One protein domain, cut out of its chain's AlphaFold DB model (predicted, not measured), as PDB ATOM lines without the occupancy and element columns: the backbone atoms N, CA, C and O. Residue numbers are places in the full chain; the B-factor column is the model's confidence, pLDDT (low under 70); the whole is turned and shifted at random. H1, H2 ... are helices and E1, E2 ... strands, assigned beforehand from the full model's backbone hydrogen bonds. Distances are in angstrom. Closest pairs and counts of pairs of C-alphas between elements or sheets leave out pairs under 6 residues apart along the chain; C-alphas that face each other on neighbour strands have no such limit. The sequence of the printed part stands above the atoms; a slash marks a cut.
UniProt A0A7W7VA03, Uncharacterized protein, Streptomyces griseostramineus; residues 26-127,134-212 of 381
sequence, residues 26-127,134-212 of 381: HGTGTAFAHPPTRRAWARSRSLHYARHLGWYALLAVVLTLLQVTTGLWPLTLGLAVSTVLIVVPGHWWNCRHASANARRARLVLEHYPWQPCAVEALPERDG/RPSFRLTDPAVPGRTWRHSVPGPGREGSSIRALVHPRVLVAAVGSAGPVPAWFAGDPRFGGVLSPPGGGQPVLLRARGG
ATOM      1  N   HIS A  26     208.389  37.310 -80.974       57.47
ATOM      2  CA  HIS A  26     208.660  36.693 -82.265       57.47
ATOM      3  C   HIS A  26     207.706  35.524 -82.542       57.47
ATOM      4  O   HIS A  26     207.872  34.447 -81.978       57.47
ATOM      5  N   GLY A  27     206.709  35.777 -83.402       62.12
ATOM      6  CA  GLY A  27     206.026  34.901 -84.371       62.12
ATOM      7  C   GLY A  27     205.397  33.567 -83.946       62.12
ATOM      8  O   GLY A  27     204.527  33.077 -84.656       62.12
ATOM      9  N   THR A  28     205.800  32.958 -82.837       67.94
ATOM     10  CA  THR A  28     205.487  31.556 -82.517       67.94
ATOM     11  C   THR A  28     204.469  31.417 -81.388       67.94
ATOM     12  O   THR A  28     203.782  30.404 -81.292       67.94
ATOM     13  N   GLY A  29     204.323  32.449 -80.553       88.38
ATOM     14  CA  GLY A  29     203.401  32.457 -79.420       88.38
ATOM     15  C   GLY A  29     202.060  33.124 -79.723       88.38
ATOM     16  O   GLY A  29     201.961  34.073 -80.499       88.38
ATOM     17  N   THR A  30     201.012  32.673 -79.035       94.69
ATOM     18  CA  THR A  30     199.709  33.349 -79.034       94.69
ATOM     19  C   THR A  30     199.834  34.729 -78.382       94.69
ATOM     20  O   THR A  30     200.666  34.946 -77.497       94.69
ATOM     21  N   ALA A  31     198.994  35.689 -78.768       94.50
ATOM     22  CA  ALA A  31     199.021  37.040 -78.212       94.50
ATOM     23  C   ALA A  31     198.821  37.050 -76.683       94.50
ATOM     24  O   ALA A  31     199.358  37.906 -75.982       94.50
ATOM     25  N   PHE A  32     198.091  36.070 -76.142       95.12
ATOM     26  CA  PHE A  32     197.910  35.886 -74.704       95.12
ATOM     27  C   PHE A  32     199.136  35.287 -74.000       95.12
ATOM     28  O   PHE A  32     199.244  35.393 -72.782       95.12
ATOM     29  N   ALA A  33     200.089  34.680 -74.712       94.38
ATOM     30  CA  ALA A  33     201.354  34.257 -74.112       94.38
ATOM     31  C   ALA A  33     202.234  35.461 -73.716       94.38
ATOM     32  O   ALA A  33     203.054  35.353 -72.805       94.38
ATOM     33  N   HIS A  34     202.011  36.625 -74.336       92.69
ATOM     34  CA  HIS A  34     202.745  37.858 -74.073       92.69
ATOM     35  C   HIS A  34     202.447  38.413 -72.654       92.69
ATOM     36  O   HIS A  34     201.306  38.801 -72.366       92.69
ATOM     37  N   PRO A  35     203.436  38.491 -71.735       92.62
ATOM     38  CA  PRO A  35     203.189  38.862 -70.337       92.62
ATOM     39  C   PRO A  35     202.552  40.248 -70.127       92.62
ATOM     40  O   PRO A  35     201.658  40.359 -69.279       92.62
ATOM     41  N   PRO A  36     202.944  41.312 -70.862       91.25
ATOM     42  CA  PRO A  36     202.240  42.595 -70.820       91.25
ATOM     43  C   PRO A  36     200.755  42.476 -71.180       91.25
ATOM     44  O   PRO A  36     199.911  43.045 -70.491       91.25
ATOM     45  N   THR A  37     200.415  41.657 -72.180       92.06
ATOM     46  CA  THR A  37     199.028  41.429 -72.608       92.06
ATOM     47  C   THR A  37     198.206  40.709 -71.546       92.06
ATOM     48  O   THR A  37     197.076  41.120 -71.272       92.06
ATOM     49  N   ARG A  38     198.769  39.700 -70.868       93.38
ATOM     50  CA  ARG A  38     198.088  39.042 -69.738       93.38
ATOM     51  C   ARG A  38     197.817  40.003 -68.589       93.38
ATOM     52  O   ARG A  38     196.700  40.032 -68.077       93.38
ATOM     53  N   ARG A  39     198.821  40.798 -68.198       92.56
ATOM     54  CA  ARG A  39     198.699  41.791 -67.116       92.56
ATOM     55  C   ARG A  39     197.651  42.847 -67.451       92.56
ATOM     56  O   ARG A  39     196.787  43.137 -66.625       92.56
ATOM     57  N   ALA A  40     197.683  43.363 -68.676       88.94
ATOM     58  CA  ALA A  40     196.701  44.309 -69.183       88.94
ATOM     59  C   ALA A  40     195.283  43.737 -69.161       88.94
ATOM     60  O   ALA A  40     194.370  44.361 -68.627       88.94
ATOM     61  N   TRP A  41     195.096  42.524 -69.681       89.31
ATOM     62  CA  TRP A  41     193.795  41.864 -69.683       89.31
ATOM     63  C   TRP A  41     193.282  41.604 -68.261       89.31
ATOM     64  O   TRP A  41     192.118  41.881 -67.970       89.31
ATOM     65  N   ALA A  42     194.144  41.126 -67.357       90.12
ATOM     66  CA  ALA A  42     193.793  40.892 -65.959       90.12
ATOM     67  C   ALA A  42     193.360  42.187 -65.257       90.12
ATOM     68  O   ALA A  42     192.335  42.186 -64.574       90.12
ATOM     69  N   ARG A  43     194.080  43.296 -65.487       88.50
ATOM     70  CA  ARG A  43     193.744  44.626 -64.959       88.50
ATOM     71  C   ARG A  43     192.433  45.163 -65.536       88.50
ATOM     72  O   ARG A  43     191.581  45.623 -64.788       88.50
ATOM     73  N   SER A  44     192.227  45.076 -66.848       83.12
ATOM     74  CA  SER A  44     190.966  45.500 -67.474       83.12
ATOM     75  C   SER A  44     189.784  44.697 -66.936       83.12
ATOM     76  O   SER A  44     188.725  45.254 -66.650       83.12
ATOM     77  N   ARG A  45     189.976  43.391 -66.725       85.19
ATOM     78  CA  ARG A  45     188.971  42.518 -66.119       85.19
ATOM     79  C   ARG A  45     188.688  42.895 -64.665       85.19
ATOM     80  O   ARG A  45     187.519  42.958 -64.296       85.19
ATOM     81  N   SER A  46     189.714  43.136 -63.846       84.50
ATOM     82  CA  SER A  46     189.519  43.516 -62.443       84.50
ATOM     83  C   SER A  46     188.828  44.870 -62.324       84.50
ATOM     84  O   SER A  46     187.853  44.966 -61.593       84.50
ATOM     85  N   LEU A  47     189.237  45.874 -63.106       84.25
ATOM     86  CA  LEU A  47     188.579  47.184 -63.151       84.25
ATOM     87  C   LEU A  47     187.130  47.084 -63.627       84.25
ATOM     88  O   LEU A  47     186.254  47.751 -63.084       84.25
ATOM     89  N   HIS A  48     186.856  46.225 -64.612       80.50
ATOM     90  CA  HIS A  48     185.496  45.963 -65.061       80.50
ATOM     91  C   HIS A  48     184.637  45.402 -63.919       80.50
ATOM     92  O   HIS A  48     183.585  45.963 -63.616       80.50
ATOM     93  N   TYR A  49     185.097  44.350 -63.238       80.00
ATOM     94  CA  TYR A  49     184.358  43.792 -62.105       80.00
ATOM     95  C   TYR A  49     184.264  44.763 -60.930       80.00
ATOM     96  O   TYR A  49     183.184  44.892 -60.372       80.00
ATOM     97  N   ALA A  50     185.326  45.494 -60.596       83.44
ATOM     98  CA  ALA A  50     185.319  46.490 -59.531       83.44
ATOM     99  C   ALA A  50     184.311  47.611 -59.815       83.44
ATOM    100  O   ALA A  50     183.537  47.971 -58.940       83.44
ATOM    101  N   ARG A  51     184.229  48.106 -61.055       82.00
ATOM    102  CA  ARG A  51     183.231  49.116 -61.442       82.00
ATOM    103  C   ARG A  51     181.797  48.597 -61.328       82.00
ATOM    104  O   ARG A  51     180.902  49.357 -60.977       82.00
ATOM    105  N   HIS A  52     181.560  47.327 -61.657       78.25
ATOM    106  CA  HIS A  52     180.212  46.758 -61.633       78.25
ATOM    107  C   HIS A  52     179.785  46.241 -60.257       78.25
ATOM    108  O   HIS A  52     178.618  46.382 -59.911       78.25
ATOM    109  N   LEU A  53     180.694  45.640 -59.493       81.94
ATOM    110  CA  LEU A  53     180.421  45.051 -58.180       81.94
ATOM    111  C   LEU A  53     180.693  46.027 -57.034       81.94
ATOM    112  O   LEU A  53     180.028  45.947 -56.006       81.94
ATOM    113  N   GLY A  54     181.615  46.973 -57.220       84.00
ATOM    114  CA  GLY A  54     181.992  47.949 -56.199       84.00
ATOM    115  C   GLY A  54     180.829  48.832 -55.762       84.00
ATOM    116  O   GLY A  54     180.722  49.132 -54.579       84.00
ATOM    117  N   TRP A  55     179.902  49.165 -56.668       84.00
ATOM    118  CA  TRP A  55     178.683  49.890 -56.298       84.00
ATOM    119  C   TRP A  55     177.796  49.098 -55.327       84.00
ATOM    120  O   TRP A  55     177.260  49.677 -54.393       84.00
ATOM    121  N   TYR A  56     177.673  47.777 -55.492       83.31
ATOM    122  CA  TYR A  56     176.893  46.959 -54.555       83.31
ATOM    123  C   TYR A  56     177.583  46.788 -53.216       83.31
ATOM    124  O   TYR A  56     176.908  46.797 -52.195       83.31
ATOM    125  N   ALA A  57     178.910  46.652 -53.216       83.88
ATOM    126  CA  ALA A  57     179.674  46.640 -51.978       83.88
ATOM    127  C   ALA A  57     179.478  47.960 -51.214       83.88
ATOM    128  O   ALA A  57     179.164  47.935 -50.029       83.88
ATOM    129  N   LEU A  58     179.564  49.102 -51.908       86.56
ATOM    130  CA  LEU A  58     179.311  50.418 -51.318       86.56
ATOM    131  C   LEU A  58     177.870  50.551 -50.808       86.56
ATOM    132  O   LEU A  58     177.659  50.981 -49.681       86.56
ATOM    133  N   LEU A  59     176.882  50.144 -51.606       84.50
ATOM    134  CA  LEU A  59     175.474  50.181 -51.218       84.50
ATOM    135  C   LEU A  59     175.195  49.299 -49.995       84.50
ATOM    136  O   LEU A  59     174.478  49.721 -49.095       84.50
ATOM    137  N   ALA A  60     175.792  48.108 -49.922       81.75
ATOM    138  CA  ALA A  60     175.679  47.236 -48.757       81.75
ATOM    139  C   ALA A  60     176.268  47.890 -47.497       81.75
ATOM    140  O   ALA A  60     175.645  47.832 -46.438       81.75
ATOM    141  N   VAL A  61     177.420  48.564 -47.612       86.50
ATOM    142  CA  VAL A  61     178.010  49.337 -46.505       86.50
ATOM    143  C   VAL A  61     177.067  50.460 -46.067       86.50
ATOM    144  O   VAL A  61     176.790  50.576 -44.879       86.50
ATOM    145  N   VAL A  62     176.511  51.236 -47.003       82.69
ATOM    146  CA  VAL A  62     175.563  52.323 -46.695       82.69
ATOM    147  C   VAL A  62     174.307  51.797 -45.999       82.69
ATOM    148  O   VAL A  62     173.907  52.355 -44.982       82.69
ATOM    149  N   LEU A  63     173.706  50.712 -46.497       82.94
ATOM    150  CA  LEU A  63     172.524  50.103 -45.876       82.94
ATOM    151  C   LEU A  63     172.827  49.561 -44.474       82.94
ATOM    152  O   LEU A  63     172.000  49.694 -43.577       82.94
ATOM    153  N   THR A  64     174.020  48.996 -44.272       80.25
ATOM    154  CA  THR A  64     174.462  48.511 -42.957       80.25
ATOM    155  C   THR A  64     174.650  49.670 -41.984       80.25
ATOM    156  O   THR A  64     174.167  49.607 -40.859       80.25
ATOM    157  N   LEU A  65     175.304  50.752 -42.416       83.06
ATOM    158  CA  LEU A  65     175.476  51.949 -41.594       83.06
ATOM    159  C   LEU A  65     174.127  52.576 -41.239       83.06
ATOM    160  O   LEU A  65     173.899  52.868 -40.072       83.06
ATOM    161  N   LEU A  66     173.217  52.710 -42.210       80.06
ATOM    162  CA  LEU A  66     171.862  53.216 -41.983       80.06
ATOM    163  C   LEU A  66     171.102  52.359 -40.962       80.06
ATOM    164  O   LEU A  66     170.427  52.899 -40.088       80.06
ATOM    165  N   GLN A  67     171.238  51.033 -41.045       84.94
ATOM    166  CA  GLN A  67     170.628  50.116 -40.085       84.94
ATOM    167  C   GLN A  67     171.166  50.329 -38.670       84.94
ATOM    168  O   GLN A  67     170.386  50.386 -37.724       84.94
ATOM    169  N   VAL A  68     172.488  50.443 -38.532       86.94
ATOM    170  CA  VAL A  68     173.150  50.625 -37.235       86.94
ATOM    171  C   VAL A  68     172.803  51.979 -36.614       86.94
ATOM    172  O   VAL A  68     172.630  52.053 -35.403       86.94
ATOM    173  N   THR A  69     172.681  53.042 -37.413       86.62
ATOM    174  CA  THR A  69     172.440  54.397 -36.893       86.62
ATOM    175  C   THR A  69     170.980  54.683 -36.578       86.62
ATOM    176  O   THR A  69     170.703  55.397 -35.621       86.62
ATOM    177  N   THR A  70     170.045  54.162 -37.374       83.56
ATOM    178  CA  THR A  70     168.619  54.508 -37.246       83.56
ATOM    179  C   THR A  70     167.790  53.426 -36.567       83.56
ATOM    180  O   THR A  70     166.698  53.712 -36.088       83.56
ATOM    181  N   GLY A  71     168.252  52.171 -36.563       84.81
ATOM    182  CA  GLY A  71     167.457  51.032 -36.098       84.81
ATOM    183  C   GLY A  71     166.241  50.706 -36.978       84.81
ATOM    184  O   GLY A  71     165.486  49.793 -36.645       84.81
ATOM    185  N   LEU A  72     166.051  51.394 -38.113       83.81
ATOM    186  CA  LEU A  72     164.896  51.245 -39.007       83.81
ATOM    187  C   LEU A  72     164.997  49.984 -39.878       83.81
ATOM    188  O   LEU A  72     165.079  50.051 -41.108       83.81
ATOM    189  N   TRP A  73     164.940  48.817 -39.232       78.75
ATOM    190  CA  TRP A  73     164.976  47.508 -39.890       78.75
ATOM    191  C   TRP A  73     163.986  47.358 -41.060       78.75
ATOM    192  O   TRP A  73     164.389  46.850 -42.109       78.75
ATOM    193  N   PRO A  74     162.723  47.824 -40.966       72.88
ATOM    194  CA  PRO A  74     161.781  47.684 -42.076       72.88
ATOM    195  C   PRO A  74     162.225  48.451 -43.328       72.88
ATOM    196  O   PRO A  74     162.121  47.938 -44.445       72.88
ATOM    197  N   LEU A  75     162.768  49.660 -43.149       75.44
ATOM    198  CA  LEU A  75     163.220  50.512 -44.245       75.44
ATOM    199  C   LEU A  75     164.460  49.920 -44.925       75.44
ATOM    200  O   LEU A  75     164.511  49.819 -46.153       75.44
ATOM    201  N   THR A  76     165.453  49.500 -44.142       77.50
ATOM    202  CA  THR A  76     166.701  48.937 -44.674       77.50
ATOM    203  C   THR A  76     166.465  47.602 -45.371       77.50
ATOM    204  O   THR A  76     167.004  47.383 -46.459       77.50
ATOM    205  N   LEU A  77     165.593  46.749 -44.823       79.25
ATOM    206  CA  LEU A  77     165.171  45.508 -45.465       79.25
ATOM    207  C   LEU A  77     164.423  45.787 -46.777       79.25
ATOM    208  O   LEU A  77     164.732  45.164 -47.792       79.25
ATOM    209  N   GLY A  78     163.498  46.753 -46.801       77.25
ATOM    210  CA  GLY A  78     162.785  47.153 -48.019       77.25
ATOM    211  C   GLY A  78     163.723  47.665 -49.122       77.25
ATOM    212  O   GLY A  78     163.614  47.273 -50.291       77.25
ATOM    213  N   LEU A  79     164.714  48.480 -48.756       77.06
ATOM    214  CA  LEU A  79     165.750  48.959 -49.676       77.06
ATOM    215  C   LEU A  79     166.670  47.827 -50.164       77.06
ATOM    216  O   LEU A  79     167.021  47.775 -51.346       77.06
ATOM    217  N   ALA A  80     167.029  46.884 -49.293       79.56
ATOM    218  CA  ALA A  80     167.830  45.723 -49.669       79.56
ATOM    219  C   ALA A  80     167.071  44.815 -50.651       79.56
ATOM    220  O   ALA A  80     167.584  44.492 -51.726       79.56
ATOM    221  N   VAL A  81     165.825  44.459 -50.325       78.50
ATOM    222  CA  VAL A  81     164.959  43.613 -51.161       78.50
ATOM    223  C   VAL A  81     164.745  44.248 -52.528       78.50
ATOM    224  O   VAL A  81     164.920  43.594 -53.555       78.50
ATOM    225  N   SER A  82     164.435  45.540 -52.573       74.62
ATOM    226  CA  SER A  82     164.218  46.231 -53.842       74.62
ATOM    227  C   SER A  82     165.463  46.321 -54.715       74.62
ATOM    228  O   SER A  82     165.398  46.064 -55.919       74.62
ATOM    229  N   THR A  83     166.619  46.602 -54.118       78.94
ATOM    230  CA  THR A  83     167.901  46.580 -54.823       78.94
ATOM    231  C   THR A  83     168.143  45.208 -55.451       78.94
ATOM    232  O   THR A  83     168.488  45.112 -56.634       78.94
ATOM    233  N   VAL A  84     167.928  44.136 -54.684       78.00
ATOM    234  CA  VAL A  84     168.133  42.755 -55.139       78.00
ATOM    235  C   VAL A  84     167.137  42.359 -56.232       78.00
ATOM    236  O   VAL A  84     167.525  41.681 -57.181       78.00
ATOM    237  N   LEU A  85     165.879  42.787 -56.151       76.00
ATOM    238  CA  LEU A  85     164.848  42.391 -57.116       76.00
ATOM    239  C   LEU A  85     164.852  43.232 -58.398       76.00
ATOM    240  O   LEU A  85     164.559  42.707 -59.471       76.00
ATOM    241  N   ILE A  86     165.194  44.518 -58.316       75.25
ATOM    242  CA  ILE A  86     165.074  45.455 -59.443       75.25
ATOM    243  C   ILE A  86     166.438  45.713 -60.084       75.25
ATOM    244  O   ILE A  86     166.624  45.541 -61.293       75.25
ATOM    245  N   VAL A  87     167.417  46.110 -59.271       77.62
ATOM    246  CA  VAL A  87     168.703  46.621 -59.762       77.62
ATOM    247  C   VAL A  87     169.625  45.476 -60.170       77.62
ATOM    248  O   VAL A  87     170.241  45.526 -61.239       77.62
ATOM    249  N   VAL A  88     169.714  44.423 -59.350       77.56
ATOM    250  CA  VAL A  88     170.626  43.298 -59.605       77.56
ATOM    251  C   VAL A  88     170.317  42.586 -60.929       77.56
ATOM    252  O   VAL A  88     171.267  42.387 -61.686       77.56
ATOM    253  N   PRO A  89     169.066  42.255 -61.314       74.88
ATOM    254  CA  PRO A  89     168.807  41.579 -62.587       74.88
ATOM    255  C   PRO A  89     169.143  42.439 -63.810       74.88
ATOM    256  O   PRO A  89     169.754  41.946 -64.765       74.88
ATOM    257  N   GLY A  90     168.789  43.730 -63.777       72.88
ATOM    258  CA  GLY A  90     169.095  44.670 -64.858       72.88
ATOM    259  C   GLY A  90     170.602  44.846 -65.048       72.88
ATOM    260  O   GLY A  90     171.128  44.772 -66.162       72.88
ATOM    261  N   HIS A  91     171.338  44.989 -63.950       74.69
ATOM    262  CA  HIS A  91     172.788  45.120 -64.010       74.69
ATOM    263  C   HIS A  91     173.500  43.806 -64.311       74.69
ATOM    264  O   HIS A  91     174.479  43.809 -65.052       74.69
ATOM    265  N   TRP A  92     173.001  42.676 -63.808       75.62
ATOM    266  CA  TRP A  92     173.476  41.339 -64.162       75.62
ATOM    267  C   TRP A  92     173.404  41.124 -65.673       75.62
ATOM    268  O   TRP A  92     174.363  40.645 -66.283       75.62
ATOM    269  N   TRP A  93     172.300  41.536 -66.300       71.69
ATOM    270  CA  TRP A  93     172.151  41.496 -67.751       71.69
ATOM    271  C   TRP A  93     173.227  42.324 -68.468       71.69
ATOM    272  O   TRP A  93     173.876  41.836 -69.400       71.69
ATOM    273  N   ASN A  94     173.497  43.539 -67.990       71.50
ATOM    274  CA  ASN A  94     174.554  44.398 -68.531       71.50
ATOM    275  C   ASN A  94     175.957  43.793 -68.331       71.50
ATOM    276  O   ASN A  94     176.738  43.710 -69.283       71.50
ATOM    277  N   CYS A  95     176.255  43.279 -67.134       72.62
ATOM    278  CA  CYS A  95     177.507  42.592 -66.802       72.62
ATOM    279  C   CYS A  95     177.711  41.344 -67.664       72.62
ATOM    280  O   CYS A  95     178.820  41.052 -68.117       72.62
ATOM    281  N   ARG A  96     176.638  40.606 -67.955       72.38
ATOM    282  CA  ARG A  96     176.669  39.443 -68.843       72.38
ATOM    283  C   ARG A  96     177.067  39.834 -70.265       72.38
ATOM    284  O   ARG A  96     177.887  39.156 -70.885       72.38
ATOM    285  N   HIS A  97     176.498  40.910 -70.796       69.44
ATOM    286  CA  HIS A  97     176.860  41.395 -72.126       69.44
ATOM    287  C   HIS A  97     178.295  41.919 -72.180       69.44
ATOM    288  O   HIS A  97     179.012  41.648 -73.146       69.44
ATOM    289  N   ALA A  98     178.741  42.601 -71.128       70.44
ATOM    290  CA  ALA A  98     180.092  43.129 -71.057       70.44
ATOM    291  C   ALA A  98     181.159  42.032 -70.886       70.44
ATOM    292  O   ALA A  98     182.162  42.019 -71.606       70.44
ATOM    293  N   SER A  99     180.900  41.039 -70.033       77.88
ATOM    294  CA  SER A  99     181.782  39.879 -69.843       77.88
ATOM    295  C   SER A  99     181.897  39.003 -71.096       77.88
ATOM    296  O   SER A  99     182.956  38.420 -71.341       77.88
ATOM    297  N   ALA A 100     180.862  38.954 -71.945       81.12
ATOM    298  CA  ALA A 100     180.931  38.249 -73.225       81.12
ATOM    299  C   ALA A 100     182.011  38.829 -74.159       81.12
ATOM    300  O   ALA A 100     182.711  38.067 -74.828       81.12
ATOM    301  N   ASN A 101     182.190  40.156 -74.179       83.25
ATOM    302  CA  ASN A 101     183.247  40.805 -74.958       83.25
ATOM    303  C   ASN A 101     184.635  40.526 -74.365       83.25
ATOM    304  O   ASN A 101     185.538  40.142 -75.107       83.25
ATOM    305  N   ALA A 102     184.791  40.645 -73.040       85.19
ATOM    306  CA  ALA A 102     186.055  40.362 -72.357       85.19
ATOM    307  C   ALA A 102     186.544  38.928 -72.609       85.19
ATOM    308  O   ALA A 102     187.721  38.688 -72.889       85.19
ATOM    309  N   ARG A 103     185.610  37.973 -72.568       86.69
ATOM    310  CA  ARG A 103     185.887  36.579 -72.891       86.69
ATOM    311  C   ARG A 103     186.208  36.374 -74.365       86.69
ATOM    312  O   ARG A 103     187.140  35.640 -74.665       86.69
ATOM    313  N   ARG A 104     185.443  36.972 -75.284       88.00
ATOM    314  CA  ARG A 104     185.725  36.843 -76.719       88.00
ATOM    315  C   ARG A 104     187.127  37.342 -77.041       88.00
ATOM    316  O   ARG A 104     187.857  36.657 -77.735       88.00
ATOM    317  N   ALA A 105     187.516  38.494 -76.507       91.06
ATOM    318  CA  ALA A 105     188.869  38.991 -76.701       91.06
ATOM    319  C   ALA A 105     189.921  38.047 -76.122       91.06
ATOM    320  O   ALA A 105     190.924  37.808 -76.776       91.06
ATOM    321  N   ARG A 106     189.679  37.462 -74.940       93.25
ATOM    322  CA  ARG A 106     190.571  36.433 -74.392       93.25
ATOM    323  C   ARG A 106     190.729  35.256 -75.354       93.25
ATOM    324  O   ARG A 106     191.852  34.890 -75.651       93.25
ATOM    325  N   LEU A 107     189.624  34.724 -75.878       93.31
ATOM    326  CA  LEU A 107     189.658  33.624 -76.847       93.31
ATOM    327  C   LEU A 107     190.446  34.001 -78.104       93.31
ATOM    328  O   LEU A 107     191.238  33.202 -78.582       93.31
ATOM    329  N   VAL A 108     190.267  35.218 -78.617       94.56
ATOM    330  CA  VAL A 108     191.054  35.721 -79.750       94.56
ATOM    331  C   VAL A 108     192.544  35.755 -79.409       94.56
ATOM    332  O   VAL A 108     193.346  35.220 -80.166       94.56
ATOM    333  N   LEU A 109     192.911  36.321 -78.257       94.81
ATOM    334  CA  LEU A 109     194.307  36.406 -77.819       94.81
ATOM    335  C   LEU A 109     194.929  35.019 -77.581       94.81
ATOM    336  O   LEU A 109     196.127  34.848 -77.775       94.81
ATOM    337  N   GLU A 110     194.137  34.033 -77.155       95.69
ATOM    338  CA  GLU A 110     194.579  32.649 -76.939       95.69
ATOM    339  C   GLU A 110     194.789  31.869 -78.246       95.69
ATOM    340  O   GLU A 110     195.477  30.857 -78.217       95.69
ATOM    341  N   HIS A 111     194.224  32.311 -79.376       95.25
ATOM    342  CA  HIS A 111     194.286  31.580 -80.654       95.25
ATOM    343  C   HIS A 111     195.106  32.284 -81.738       95.25
ATOM    344  O   HIS A 111     195.575  31.622 -82.658       95.25
ATOM    345  N   TYR A 112     195.270  33.604 -81.655       95.19
ATOM    346  CA  TYR A 112     195.982  34.388 -82.663       95.19
ATOM    347  C   TYR A 112     197.261  34.999 -82.084       95.19
ATOM    348  O   TYR A 112     197.220  35.518 -80.965       95.19
ATOM    349  N   PRO A 113     198.385  34.974 -82.821       95.50
ATOM    350  CA  PRO A 113     199.577  35.735 -82.466       95.50
ATOM    351  C   PRO A 113     199.345  37.237 -82.677       95.50
ATOM    352  O   PRO A 113     198.420  37.647 -83.384       95.50
ATOM    353  N   TRP A 114     200.200  38.065 -82.075       94.62
ATOM    354  CA  TRP A 114     200.257  39.487 -82.411       94.62
ATOM    355  C   TRP A 114     200.860  39.673 -83.806       94.62
ATOM    356  O   TRP A 114     201.890  39.086 -84.124       94.62
ATOM    357  N   GLN A 115     200.228  40.516 -84.615       93.50
ATOM    358  CA  GLN A 115     200.681  40.903 -85.947       93.50
ATOM    359  C   GLN A 115     200.811  42.428 -86.002       93.50
ATOM    360  O   GLN A 115     199.934  43.120 -85.473       93.50
ATOM    361  N   PRO A 116     201.872  42.980 -86.611       92.50
ATOM    362  CA  PRO A 116     201.935  44.412 -86.860       92.50
ATOM    363  C   PRO A 116     200.820  44.815 -87.830       92.50
ATOM    364  O   PRO A 116     200.561  44.130 -88.816       92.50
ATOM    365  N   CYS A 117     200.158  45.932 -87.555       92.06
ATOM    366  CA  CYS A 117     199.181  46.536 -88.450       92.06
ATOM    367  C   CYS A 117     199.263  48.059 -88.384       92.06
ATOM    368  O   CYS A 117     199.658  48.617 -87.360       92.06
ATOM    369  N   ALA A 118     198.820  48.734 -89.438       91.69
ATOM    370  CA  ALA A 118     198.540  50.162 -89.369       91.69
ATOM    371  C   ALA A 118     197.040  50.371 -89.127       91.69
ATOM    372  O   ALA A 118     196.206  49.726 -89.773       91.69
ATOM    373  N   VAL A 119     196.693  51.244 -88.181       90.88
ATOM    374  CA  VAL A 119     195.306  51.605 -87.874       90.88
ATOM    375  C   VAL A 119     195.062  53.075 -88.178       90.88
ATOM    376  O   VAL A 119     195.818  53.938 -87.755       90.88
ATOM    377  N   GLU A 120     193.984  53.359 -88.891       90.56
ATOM    378  CA  GLU A 120     193.549  54.715 -89.218       90.56
ATOM    379  C   GLU A 120     192.114  54.893 -88.709       90.56
ATOM    380  O   GLU A 120     191.244  54.044 -88.957       90.56
ATOM    381  N   ALA A 121     191.849  55.966 -87.962       87.38
ATOM    382  CA  ALA A 121     190.482  56.320 -87.612       87.38
ATOM    383  C   ALA A 121     189.746  56.800 -88.863       87.38
ATOM    384  O   ALA A 121     190.259  57.587 -89.650       87.38
ATOM    385  N   LEU A 122     188.527  56.311 -89.056       86.00
ATOM    386  CA  LEU A 122     187.693  56.764 -90.155       86.00
ATOM    387  C   LEU A 122     186.747  57.846 -89.644       86.00
ATOM    388  O   LEU A 122     186.048  57.576 -88.659       86.00
ATOM    389  N   PRO A 123     186.670  59.009 -90.318       79.62
ATOM    390  CA  PRO A 123     185.671  60.007 -89.981       79.62
ATOM    391  C   PRO A 123     184.282  59.377 -90.093       79.62
ATOM    392  O   PRO A 123     184.015  58.545 -90.976       79.62
ATOM    393  N   GLU A 124     183.412  59.732 -89.152       71.38
ATOM    394  CA  GLU A 124     182.008  59.373 -89.246       71.38
ATOM    395  C   GLU A 124     181.470  59.992 -90.538       71.38
ATOM    396  O   GLU A 124     181.689  61.165 -90.817       71.38
ATOM    397  N   ARG A 125     180.900  59.165 -91.419       69.50
ATOM    398  CA  ARG A 125     180.496  59.633 -92.744       69.50
ATOM    399  C   ARG A 125     179.286  60.545 -92.567       69.50
ATOM    400  O   ARG A 125     178.209  60.033 -92.257       69.50
ATOM    401  N   ASP A 126     179.473  61.837 -92.808       50.72
ATOM    402  CA  ASP A 126     178.391  62.819 -92.861       50.72
ATOM    403  C   ASP A 126     177.277  62.292 -93.778       50.72
ATOM    404  O   ASP A 126     177.511  61.912 -94.929       50.72
ATOM    405  N   GLY A 127     176.068  62.151 -93.232       56.47
ATOM    406  CA  GLY A 127     174.896  61.665 -93.968       56.47
ATOM    407  C   GLY A 127     174.618  60.159 -93.894       56.47
ATOM    408  O   GLY A 127     173.616  59.708 -94.449       56.47
ATOM    409  N   ARG A 134     179.438  55.104 -83.664       74.69
ATOM    410  CA  ARG A 134     180.535  54.223 -83.236       74.69
ATOM    411  C   ARG A 134     181.828  54.551 -83.967       74.69
ATOM    412  O   ARG A 134     181.838  54.478 -85.204       74.69
ATOM    413  N   PRO A 135     182.946  54.718 -83.234       78.19
ATOM    414  CA  PRO A 135     184.242  54.906 -83.858       78.19
ATOM    415  C   PRO A 135     184.555  53.696 -84.737       78.19
ATOM    416  O   PRO A 135     184.422  52.530 -84.329       78.19
ATOM    417  N   SER A 136     184.902  53.996 -85.983       83.88
ATOM    418  CA  SER A 136     185.243  53.016 -87.001       83.88
ATOM    419  C   SER A 136     186.712  53.166 -87.363       83.88
ATOM    420  O   SER A 136     187.235  54.270 -87.441       83.88
ATOM    421  N   PHE A 137     187.364  52.038 -87.591       87.75
ATOM    422  CA  PHE A 137     188.791  51.954 -87.853       87.75
ATOM    423  C   PHE A 137     189.013  51.246 -89.175       87.75
ATOM    424  O   PHE A 137     188.337  50.255 -89.479       87.75
ATOM    425  N   ARG A 138     189.965  51.745 -89.952       90.81
ATOM    426  CA  ARG A 138     190.550  51.031 -91.075       90.81
ATOM    427  C   ARG A 138     191.818  50.350 -90.575       90.81
ATOM    428  O   ARG A 138     192.702  51.008 -90.040       90.81
ATOM    429  N   LEU A 139     191.873  49.032 -90.713       91.19
ATOM    430  CA  LEU A 139     193.091  48.256 -90.513       91.19
ATOM    431  C   LEU A 139     193.737  48.016 -91.873       91.19
ATOM    432  O   LEU A 139     193.042  47.598 -92.804       91.19
ATOM    433  N   THR A 140     195.041  48.243 -91.957       92.38
ATOM    434  CA  THR A 140     195.866  47.969 -93.136       92.38
ATOM    435  C   THR A 140     196.948  46.971 -92.743       92.38
ATOM    436  O   THR A 140     197.663  47.175 -91.757       92.38
ATOM    437  N   ASP A 141     197.034  45.876 -93.494       87.50
ATOM    438  CA  ASP A 141     198.067  44.859 -93.302       87.50
ATOM    439  C   ASP A 141     199.368  45.342 -93.963       87.50
ATOM    440  O   ASP A 141     199.362  45.601 -95.170       87.50
ATOM    441  N   PRO A 142     200.472  45.490 -93.211       83.38
ATOM    442  CA  PRO A 142     201.742  45.934 -93.768       83.38
ATOM    443  C   PRO A 142     202.319  44.929 -94.769       83.38
ATOM    444  O   PRO A 142     203.068  45.333 -95.652       83.38
ATOM    445  N   ALA A 143     201.968  43.642 -94.668       83.31
ATOM    446  CA  ALA A 143     202.442  42.616 -95.591       83.31
ATOM    447  C   ALA A 143     201.724  42.661 -96.950       83.31
ATOM    448  O   ALA A 143     202.259  42.168 -97.940       83.31
ATOM    449  N   VAL A 144     200.520  43.242 -97.014       84.12
ATOM    450  CA  VAL A 144     199.735  43.361 -98.253       84.12
ATOM    451  C   VAL A 144     199.170  44.782 -98.373       84.12
ATOM    452  O   VAL A 144     197.987  45.012 -98.085       84.12
ATOM    453  N   PRO A 145     200.001  45.749 -98.810       79.44
ATOM    454  CA  PRO A 145     199.572  47.125 -99.023       79.44
ATOM    455  C   PRO A 145     198.351  47.183 -99.952       79.44
ATOM    456  O   PRO A 145     198.280  46.482-100.958       79.44
ATOM    457  N   GLY A 146     197.352  47.992 -99.597       84.06
ATOM    458  CA  GLY A 146     196.098  48.137-100.354       84.06
ATOM    459  C   GLY A 146     194.954  47.236 -99.880       84.06
ATOM    460  O   GLY A 146     193.784  47.560-100.102       84.06
ATOM    461  N   ARG A 147     195.240  46.161 -99.132       85.25
ATOM    462  CA  ARG A 147     194.187  45.371 -98.487       85.25
ATOM    463  C   ARG A 147     193.802  46.015 -97.160       85.25
ATOM    464  O   ARG A 147     194.567  46.002 -96.199       85.25
ATOM    465  N   THR A 148     192.597  46.578 -97.113       88.69
ATOM    466  CA  THR A 148     192.094  47.272 -95.925       88.69
ATOM    467  C   THR A 148     190.788  46.670 -95.429       88.69
ATOM    468  O   THR A 148     189.956  46.196 -96.208       88.69
ATOM    469  N   TRP A 149     190.592  46.692 -94.112       89.44
ATOM    470  CA  TRP A 149     189.378  46.192 -93.474       89.44
ATOM    471  C   TRP A 149     188.775  47.250 -92.566       89.44
ATOM    472  O   TRP A 149     189.473  47.915 -91.804       89.44
ATOM    473  N   ARG A 150     187.448  47.391 -92.630       89.00
ATOM    474  CA  ARG A 150     186.690  48.278 -91.747       89.00
ATOM    475  C   ARG A 150     186.214  47.529 -90.515       89.00
ATOM    476  O   ARG A 150     185.467  46.553 -90.613       89.00
ATOM    477  N   HIS A 151     186.570  48.053 -89.354       87.62
ATOM    478  CA  HIS A 151     186.173  47.533 -88.058       87.62
ATOM    479  C   HIS A 151     185.501  48.607 -87.212       87.62
ATOM    480  O   HIS A 151     185.711  49.796 -87.412       87.62
ATOM    481  N   SER A 152     184.688  48.190 -86.249       86.00
ATOM    482  CA  SER A 152     184.112  49.067 -85.237       86.00
ATOM    483  C   SER A 152     184.182  48.425 -83.859       86.00
ATOM    484  O   SER A 152     184.261  47.198 -83.707       86.00
ATOM    485  N   VAL A 153     184.156  49.269 -82.833       83.38
ATOM    486  CA  VAL A 153     184.123  48.811 -81.443       83.38
ATOM    487  C   VAL A 153     182.725  48.248 -81.131       83.38
ATOM    488  O   VAL A 153     181.708  48.878 -81.441       83.38
ATOM    489  N   PRO A 154     182.617  47.042 -80.543       72.81
ATOM    490  CA  PRO A 154     181.333  46.445 -80.209       72.81
ATOM    491  C   PRO A 154     180.727  47.043 -78.937       72.81
ATOM    492  O   PRO A 154     181.318  46.956 -77.868       72.81
ATOM    493  N   GLY A 155     179.482  47.508 -79.017       64.44
ATOM    494  CA  GLY A 155     178.708  47.967 -77.859       64.44
ATOM    495  C   GLY A 155     177.671  49.011 -78.270       64.44
ATOM    496  O   GLY A 155     177.749  49.493 -79.393       64.44
ATOM    497  N   PRO A 156     176.680  49.338 -77.425       50.28
ATOM    498  CA  PRO A 156     175.788  50.459 -77.695       50.28
ATOM    499  C   PRO A 156     176.630  51.741 -77.701       50.28
ATOM    500  O   PRO A 156     177.232  52.084 -76.685       50.28
ATOM    501  N   GLY A 157     176.705  52.403 -78.857       40.25
ATOM    502  CA  GLY A 157     177.546  53.573 -79.140       40.25
ATOM    503  C   GLY A 157     177.149  54.850 -78.402       40.25
ATOM    504  O   GLY A 157     177.380  55.939 -78.895       40.25
ATOM    505  N   ARG A 158     176.546  54.740 -77.214       43.56
ATOM    506  CA  ARG A 158     176.362  55.892 -76.337       43.56
ATOM    507  C   ARG A 158     177.638  56.097 -75.538       43.56
ATOM    508  O   ARG A 158     178.100  55.165 -74.875       43.56
ATOM    509  N   GLU A 159     178.134  57.327 -75.535       40.75
ATOM    510  CA  GLU A 159     179.274  57.788 -74.733       40.75
ATOM    511  C   GLU A 159     179.145  57.411 -73.239       40.75
ATOM    512  O   GLU A 159     180.151  57.187 -72.560       40.75
ATOM    513  N   GLY A 160     177.916  57.199 -72.748       40.41
ATOM    514  CA  GLY A 160     177.603  56.753 -71.385       40.41
ATOM    515  C   GLY A 160     177.450  55.240 -71.147       40.41
ATOM    516  O   GLY A 160     177.178  54.845 -70.013       40.41
ATOM    517  N   SER A 161     177.590  54.356 -72.146       42.72
ATOM    518  CA  SER A 161     177.346  52.926 -71.906       42.72
ATOM    519  C   SER A 161     178.491  52.273 -71.115       42.72
ATOM    520  O   SER A 161     179.662  52.288 -71.492       42.72
ATOM    521  N   SER A 162     178.144  51.681 -69.972       41.47
ATOM    522  CA  SER A 162     179.057  51.060 -69.002       41.47
ATOM    523  C   SER A 162     179.743  49.780 -69.503       41.47
ATOM    524  O   SER A 162     180.546  49.183 -68.788       41.47
ATOM    525  N   ILE A 163     179.502  49.370 -70.753       48.50
ATOM    526  CA  ILE A 163     180.035  48.143 -71.358       48.50
ATOM    527  C   ILE A 163     181.424  48.415 -71.979       48.50
ATOM    528  O   ILE A 163     181.700  48.093 -73.130       48.50
ATOM    529  N   ARG A 164     182.335  49.019 -71.202       53.56
ATOM    530  CA  ARG A 164     183.707  49.390 -71.620       53.56
ATOM    531  C   ARG A 164     184.764  48.325 -71.301       53.56
ATOM    532  O   ARG A 164     185.936  48.652 -71.164       53.56
ATOM    533  N   ALA A 165     184.381  47.053 -71.159       47.47
ATOM    534  CA  ALA A 165     185.252  46.015 -70.585       47.47
ATOM    535  C   ALA A 165     186.615  45.840 -71.295       47.47
ATOM    536  O   ALA A 165     187.535  45.289 -70.697       47.47
ATOM    537  N   LEU A 166     186.757  46.311 -72.540       55.03
ATOM    538  CA  LEU A 166     188.008  46.329 -73.304       55.03
ATOM    539  C   LEU A 166     188.083  47.546 -74.231       55.03
ATOM    540  O   LEU A 166     188.337  47.414 -75.422       55.03
ATOM    541  N   VAL A 167     187.767  48.732 -73.722       59.28
ATOM    542  CA  VAL A 167     187.919  49.977 -74.482       59.28
ATOM    543  C   VAL A 167     188.833  50.870 -73.672       59.28
ATOM    544  O   VAL A 167     188.360  51.606 -72.807       59.28
ATOM    545  N   HIS A 168     190.145  50.775 -73.896       61.47
ATOM    546  CA  HIS A 168     191.019  51.808 -73.368       61.47
ATOM    547  C   HIS A 168     191.008  52.989 -74.349       61.47
ATOM    548  O   HIS A 168     191.415  52.818 -75.501       61.47
ATOM    549  N   PRO A 169     190.535  54.175 -73.926       59.69
ATOM    550  CA  PRO A 169     190.337  55.310 -74.815       59.69
ATOM    551  C   PRO A 169     191.641  55.777 -75.450       59.69
ATOM    552  O   PRO A 169     191.591  56.269 -76.556       59.69
ATOM    553  N   ARG A 170     192.813  55.562 -74.837       62.28
ATOM    554  CA  ARG A 170     194.089  56.067 -75.378       62.28
ATOM    555  C   ARG A 170     194.463  55.519 -76.760       62.28
ATOM    556  O   ARG A 170     194.956  56.292 -77.563       62.28
ATOM    557  N   VAL A 171     194.194  54.243 -77.063       62.06
ATOM    558  CA  VAL A 171     194.418  53.684 -78.419       62.06
ATOM    559  C   VAL A 171     193.546  54.400 -79.437       62.06
ATOM    560  O   VAL A 171     193.998  54.768 -80.512       62.06
ATOM    561  N   LEU A 172     192.278  54.589 -79.072       68.06
ATOM    562  CA  LEU A 172     191.292  55.215 -79.935       68.06
ATOM    563  C   LEU A 172     191.587  56.705 -80.084       68.06
ATOM    564  O   LEU A 172     191.554  57.204 -81.189       68.06
ATOM    565  N   VAL A 173     191.937  57.390 -78.999       68.00
ATOM    566  CA  VAL A 173     192.283  58.813 -78.963       68.00
ATOM    567  C   VAL A 173     193.558  59.074 -79.754       68.00
ATOM    568  O   VAL A 173     193.577  60.015 -80.532       68.00
ATOM    569  N   ALA A 174     194.588  58.232 -79.623       67.56
ATOM    570  CA  ALA A 174     195.798  58.356 -80.430       67.56
ATOM    571  C   ALA A 174     195.499  58.147 -81.922       67.56
ATOM    572  O   ALA A 174     195.925  58.956 -82.734       67.56
ATOM    573  N   ALA A 175     194.719  57.118 -82.273       64.31
ATOM    574  CA  ALA A 175     194.339  56.846 -83.662       64.31
ATOM    575  C   ALA A 175     193.376  57.890 -84.258       64.31
ATOM    576  O   ALA A 175     193.382  58.104 -85.464       64.31
ATOM    577  N   VAL A 176     192.517  58.502 -83.436       68.50
ATOM    578  CA  VAL A 176     191.561  59.547 -83.844       68.50
ATOM    579  C   VAL A 176     192.239  60.912 -83.933       68.50
ATOM    580  O   VAL A 176     191.900  61.697 -84.807       68.50
ATOM    581  N   GLY A 177     193.189  61.201 -83.042       75.25
ATOM    582  CA  GLY A 177     193.920  62.468 -83.015       75.25
ATOM    583  C   GLY A 177     195.047  62.562 -84.045       75.25
ATOM    584  O   GLY A 177     195.561  63.650 -84.283       75.25
ATOM    585  N   SER A 178     195.447  61.446 -84.657       74.88
ATOM    586  CA  SER A 178     196.472  61.413 -85.699       74.88
ATOM    587  C   SER A 178     195.878  61.639 -87.089       74.88
ATOM    588  O   SER A 178     194.924  60.966 -87.470       74.88
ATOM    589  N   ALA A 179     196.518  62.483 -87.899       78.81
ATOM    590  CA  ALA A 179     196.141  62.720 -89.297       78.81
ATOM    591  C   ALA A 179     196.465  61.548 -90.256       78.81
ATOM    592  O   ALA A 179     196.299  61.681 -91.465       78.81
ATOM    593  N   GLY A 180     196.948  60.406 -89.752       86.94
ATOM    594  CA  GLY A 180     197.377  59.284 -90.581       86.94
ATOM    595  C   GLY A 180     197.411  57.939 -89.849       86.94
ATOM    596  O   GLY A 180     197.010  57.851 -88.687       86.94
ATOM    597  N   PRO A 181     197.876  56.873 -90.529       88.56
ATOM    598  CA  PRO A 181     197.923  55.531 -89.962       88.56
ATOM    599  C   PRO A 181     198.905  55.439 -88.785       88.56
ATOM    600  O   PRO A 181     200.074  55.795 -88.906       88.56
ATOM    601  N   VAL A 182     198.441  54.902 -87.660       90.12
ATOM    602  CA  VAL A 182     199.239  54.679 -86.449       90.12
ATOM    603  C   VAL A 182     199.679  53.215 -86.386       90.12
ATOM    604  O   VAL A 182     198.856  52.323 -86.622       90.12
ATOM    605  N   PRO A 183     200.947  52.916 -86.051       90.62
ATOM    606  CA  PRO A 183     201.386  51.543 -85.839       90.62
ATOM    607  C   PRO A 183     200.678  50.929 -84.626       90.62
ATOM    608  O   PRO A 183     200.616  51.509 -83.542       90.62
ATOM    609  N   ALA A 184     200.164  49.718 -84.798       91.06
ATOM    610  CA  ALA A 184     199.471  48.963 -83.766       91.06
ATOM    611  C   ALA A 184     199.754  47.466 -83.906       91.06
ATOM    612  O   ALA A 184     200.295  46.997 -84.907       91.06
ATOM    613  N   TRP A 185     199.391  46.701 -82.880       92.62
ATOM    614  CA  TRP A 185     199.389  45.244 -82.931       92.62
ATOM    615  C   TRP A 185     197.955  44.734 -83.002       92.62
ATOM    616  O   TRP A 185     197.084  45.190 -82.257       92.62
ATOM    617  N   PHE A 186     197.718  43.758 -83.869       93.56
ATOM    618  CA  PHE A 186     196.429  43.116 -84.068       93.56
ATOM    619  C   PHE A 186     196.540  41.603 -83.879       93.56
ATOM    620  O   PHE A 186     197.472  40.972 -84.361       93.56
ATOM    621  N   ALA A 187     195.579  41.019 -83.174       95.19
ATOM    622  CA  ALA A 187     195.414  39.577 -83.043       95.19
ATOM    623  C   ALA A 187     193.981  39.220 -83.444       95.19
ATOM    624  O   ALA A 187     193.031  39.706 -82.832       95.19
ATOM    625  N   GLY A 188     193.791  38.390 -84.467       94.69
ATOM    626  CA  GLY A 188     192.465  37.975 -84.926       94.69
ATOM    627  C   GLY A 188     192.406  37.691 -86.420       94.69
ATOM    628  O   GLY A 188     193.428  37.517 -87.078       94.69
ATOM    629  N   ASP A 189     191.191  37.677 -86.967       93.06
ATOM    630  CA  ASP A 189     190.971  37.567 -88.406       93.06
ATOM    631  C   ASP A 189     190.378  38.881 -88.935       93.06
ATOM    632  O   ASP A 189     189.227  39.193 -88.610       93.06
ATOM    633  N   PRO A 190     191.092  39.638 -89.788       91.31
ATOM    634  CA  PRO A 190     190.594  40.901 -90.337       91.31
ATOM    635  C   PRO A 190     189.230  40.790 -91.046       91.31
ATOM    636  O   PRO A 190     188.484  41.761 -91.135       91.31
ATOM    637  N   ARG A 191     188.827  39.593 -91.500       88.75
ATOM    638  CA  ARG A 191     187.498  39.370 -92.098       88.75
ATOM    639  C   ARG A 191     186.352  39.477 -91.089       88.75
ATOM    640  O   ARG A 191     185.244  39.849 -91.469       88.75
ATOM    641  N   PHE A 192     186.595  39.140 -89.822       88.50
ATOM    642  CA  PHE A 192     185.554  39.001 -88.793       88.50
ATOM    643  C   PHE A 192     185.748  39.950 -87.601       88.50
ATOM    644  O   PHE A 192     184.776  40.380 -86.971       88.50
ATOM    645  N   GLY A 193     186.991  40.321 -87.300       91.75
ATOM    646  CA  GLY A 193     187.369  41.132 -86.149       91.75
ATOM    647  C   GLY A 193     188.545  40.536 -85.382       91.75
ATOM    648  O   GLY A 193     189.118  39.516 -85.755       91.75
ATOM    649  N   GLY A 194     188.897  41.174 -84.277       93.88
ATOM    650  CA  GLY A 194     190.053  40.775 -83.488       93.88
ATOM    651  C   GLY A 194     190.259  41.686 -82.296       93.88
ATOM    652  O   GLY A 194     189.336  42.376 -81.871       93.88
ATOM    653  N   VAL A 195     191.463  41.684 -81.751       93.75
ATOM    654  CA  VAL A 195     191.895  42.548 -80.662       93.75
ATOM    655  C   VAL A 195     193.027  43.426 -81.173       93.75
ATOM    656  O   VAL A 195     193.978  42.925 -81.757       93.75
ATOM    657  N   LEU A 196     192.909  44.729 -80.952       92.44
ATOM    658  CA  LEU A 196     193.905  45.744 -81.272       92.44
ATOM    659  C   LEU A 196     194.607  46.190 -79.989       92.44
ATOM    660  O   LEU A 196     193.972  46.272 -78.946       92.44
ATOM    661  N   SER A 197     195.886  46.516 -80.037       91.25
ATOM    662  CA  SER A 197     196.619  47.116 -78.918       91.25
ATOM    663  C   SER A 197     197.671  48.081 -79.464       91.25
ATOM    664  O   SER A 197     198.128  47.871 -80.589       91.25
ATOM    665  N   PRO A 198     198.132  49.090 -78.695       88.75
ATOM    666  CA  PRO A 198     199.385  49.750 -79.026       88.75
ATOM    667  C   PRO A 198     200.514  48.714 -79.082       88.75
ATOM    668  O   PRO A 198     200.386  47.641 -78.455       88.75
ATOM    669  N   PRO A 199     201.632  49.050 -79.746       88.38
ATOM    670  CA  PRO A 199     202.869  48.295 -79.620       88.38
ATOM    671  C   PRO A 199     203.190  48.015 -78.143       88.38
ATOM    672  O   PRO A 199     202.980  48.861 -77.273       88.38
ATOM    673  N   GLY A 200     203.606  46.786 -77.835       85.88
ATOM    674  CA  GLY A 200     203.812  46.325 -76.457       85.88
ATOM    675  C   GLY A 200     202.589  45.667 -75.801       85.88
ATOM    676  O   GLY A 200     202.671  45.232 -74.653       85.88
ATOM    677  N   GLY A 201     201.450  45.539 -76.493       83.50
ATOM    678  CA  GLY A 201     200.365  44.630 -76.088       83.50
ATOM    679  C   GLY A 201     199.627  45.001 -74.789       83.50
ATOM    680  O   GLY A 201     198.896  44.167 -74.252       83.50
ATOM    681  N   GLY A 202     199.845  46.206 -74.253       84.31
ATOM    682  CA  GLY A 202     199.421  46.609 -72.910       84.31
ATOM    683  C   GLY A 202     197.981  47.117 -72.785       84.31
ATOM    684  O   GLY A 202     197.540  47.395 -71.671       84.31
ATOM    685  N   GLN A 203     197.241  47.280 -73.887       85.25
ATOM    686  CA  GLN A 203     195.877  47.827 -73.861       85.25
ATOM    687  C   GLN A 203     195.004  47.185 -74.952       85.25
ATOM    688  O   GLN A 203     194.725  47.817 -75.969       85.25
ATOM    689  N   PRO A 204     194.568  45.924 -74.765       89.25
ATOM    690  CA  PRO A 204     193.768  45.222 -75.760       89.25
ATOM    691  C   PRO A 204     192.363  45.830 -75.905       89.25
ATOM    692  O   PRO A 204     191.633  45.983 -74.923       89.25
ATOM    693  N   VAL A 205     191.965  46.093 -77.148       89.00
ATOM    694  CA  VAL A 205     190.663  46.610 -77.568       89.00
ATOM    695  C   VAL A 205     190.004  45.638 -78.532       89.00
ATOM    696  O   VAL A 205     190.552  45.323 -79.581       89.00
ATOM    697  N   LEU A 206     188.806  45.159 -78.200       90.44
ATOM    698  CA  LEU A 206     188.067  44.259 -79.086       90.44
ATOM    699  C   LEU A 206     187.468  45.041 -80.267       90.44
ATOM    700  O   LEU A 206     186.718  45.993 -80.072       90.44
ATOM    701  N   LEU A 207     187.720  44.568 -81.481       89.75
ATOM    702  CA  LEU A 207     187.180  45.073 -82.738       89.75
ATOM    703  C   LEU A 207     186.252  44.038 -83.387       89.75
ATOM    704  O   LEU A 207     186.483  42.828 -83.314       89.75
ATOM    705  N   ARG A 208     185.204  44.501 -84.074       87.62
ATOM    706  CA  ARG A 208     184.343  43.669 -84.931       87.62
ATOM    707  C   ARG A 208     184.332  44.208 -86.349       87.62
ATOM    708  O   ARG A 208     184.296  45.416 -86.537       87.62
ATOM    709  N   ALA A 209     184.364  43.326 -87.343       84.75
ATOM    710  CA  ALA A 209     184.258  43.746 -88.736       84.75
ATOM    711  C   ALA A 209     182.897  44.413 -89.009       84.75
ATOM    712  O   ALA A 209     181.846  43.918 -88.585       84.75
ATOM    713  N   ARG A 210     182.921  45.543 -89.725       71.75
ATOM    714  CA  ARG A 210     181.730  46.269 -90.186       71.75
ATOM    715  C   ARG A 210     181.378  45.763 -91.585       71.75
ATOM    716  O   ARG A 210     181.727  46.355 -92.596       71.75
ATOM    717  N   GLY A 211     180.724  44.612 -91.625       61.69
ATOM    718  CA  GLY A 211     180.242  43.949 -92.833       61.69
ATOM    719  C   GLY A 211     179.349  42.792 -92.413       61.69
ATOM    720  O   GLY A 211     179.614  42.173 -91.385       61.69
ATOM    721  N   GLY A 212     178.246  42.561 -93.130       55.62
ATOM    722  CA  GLY A 212     177.202  41.611 -92.730       55.62
ATOM    723  C   GLY A 212     177.755  40.265 -92.253       55.62
ATOM    724  O   GLY A 212     178.742  39.769 -92.792       55.62
TER     725      GLY A 212
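AT A GLANCE: This is residues 26 to 127 and 134 to 212 of the 381 residues of an uncharacterized protein of Streptomyces griseostramineus (UniProt A0A7W7VA03). A small closed barrel of six strands, E1 to E6, sits at one end of a long helical hairpin, H1 and H2, which makes the longest axis. Residues 101 to 111 of H2 pack on the outside of the barrel, and the short helix H3 covers another side. The printed part has 181 residues, with three named helices and six named strands in the order H1 H2 E1 E2 E3 H3 E4 E5 E6, mixed in class. It is loose, with a radius of gyration of the C-alphas of 20.3 A, and spans 70 by 44 by 28 A.

HOW THE PARTS SIT: Round the antiparallel barrel run E1, residues 115 to 122, E2, 136 to 140, E3, 148 to 152, E6, 205 to 209, E5, 193 to 197, and E4, 182 to 189, then E1 again. N 120 and O 138 of E1 and E2 are 2.9 A apart, within hydrogen-bond range, as are N 152 and O 208 of E3 and E6, 2.8 A, and N 117 and O 184 of E1 and E4, 2.9 A. E4, E5 and E6 form a meander, each strand the antiparallel neighbour of the one before. H2, residues 73 to 111, is on the barrel, outside it; its closest C-alphas to E6 are Ala 105 and Leu 206, 5.8 A. H1, residues 35 to 70, is not on the barrel; it touches H2, opposite ways at a shallow tilt of 1 degree, closest at C-alphas Leu 63 and Thr 76, 6.1 A. H3, residues 169 to 177, is on the barrel, outside it and over E1, closest at C-alphas Ala 121 and Val 176, 5.1 A. Every O i to N i+4 pair is within hydrogen-bond range in H3, 30 of 32 in H1 and 31 of 35 in H2.

IN THESE COORDINATES: H1 begins at C-alpha 35 (203.189, 38.862, -70.337) and measures 50.3 A; H2 measures 52.7 A, E1 20.9 A and E4 19.1 A. E6 ends at C-alpha 209 (184.258, 43.746, -88.736).

THE WHOLE: The farthest C-alphas, Gly 71 and Pro 145, are 70.8 A apart. Residues 128 to 133 are cut out, with 14.2 A between C-alphas 127 and 134. The link E3 to H3 is long, 16 residues. Confidence is low, under 70, in 31 residues, among them 155 to 176.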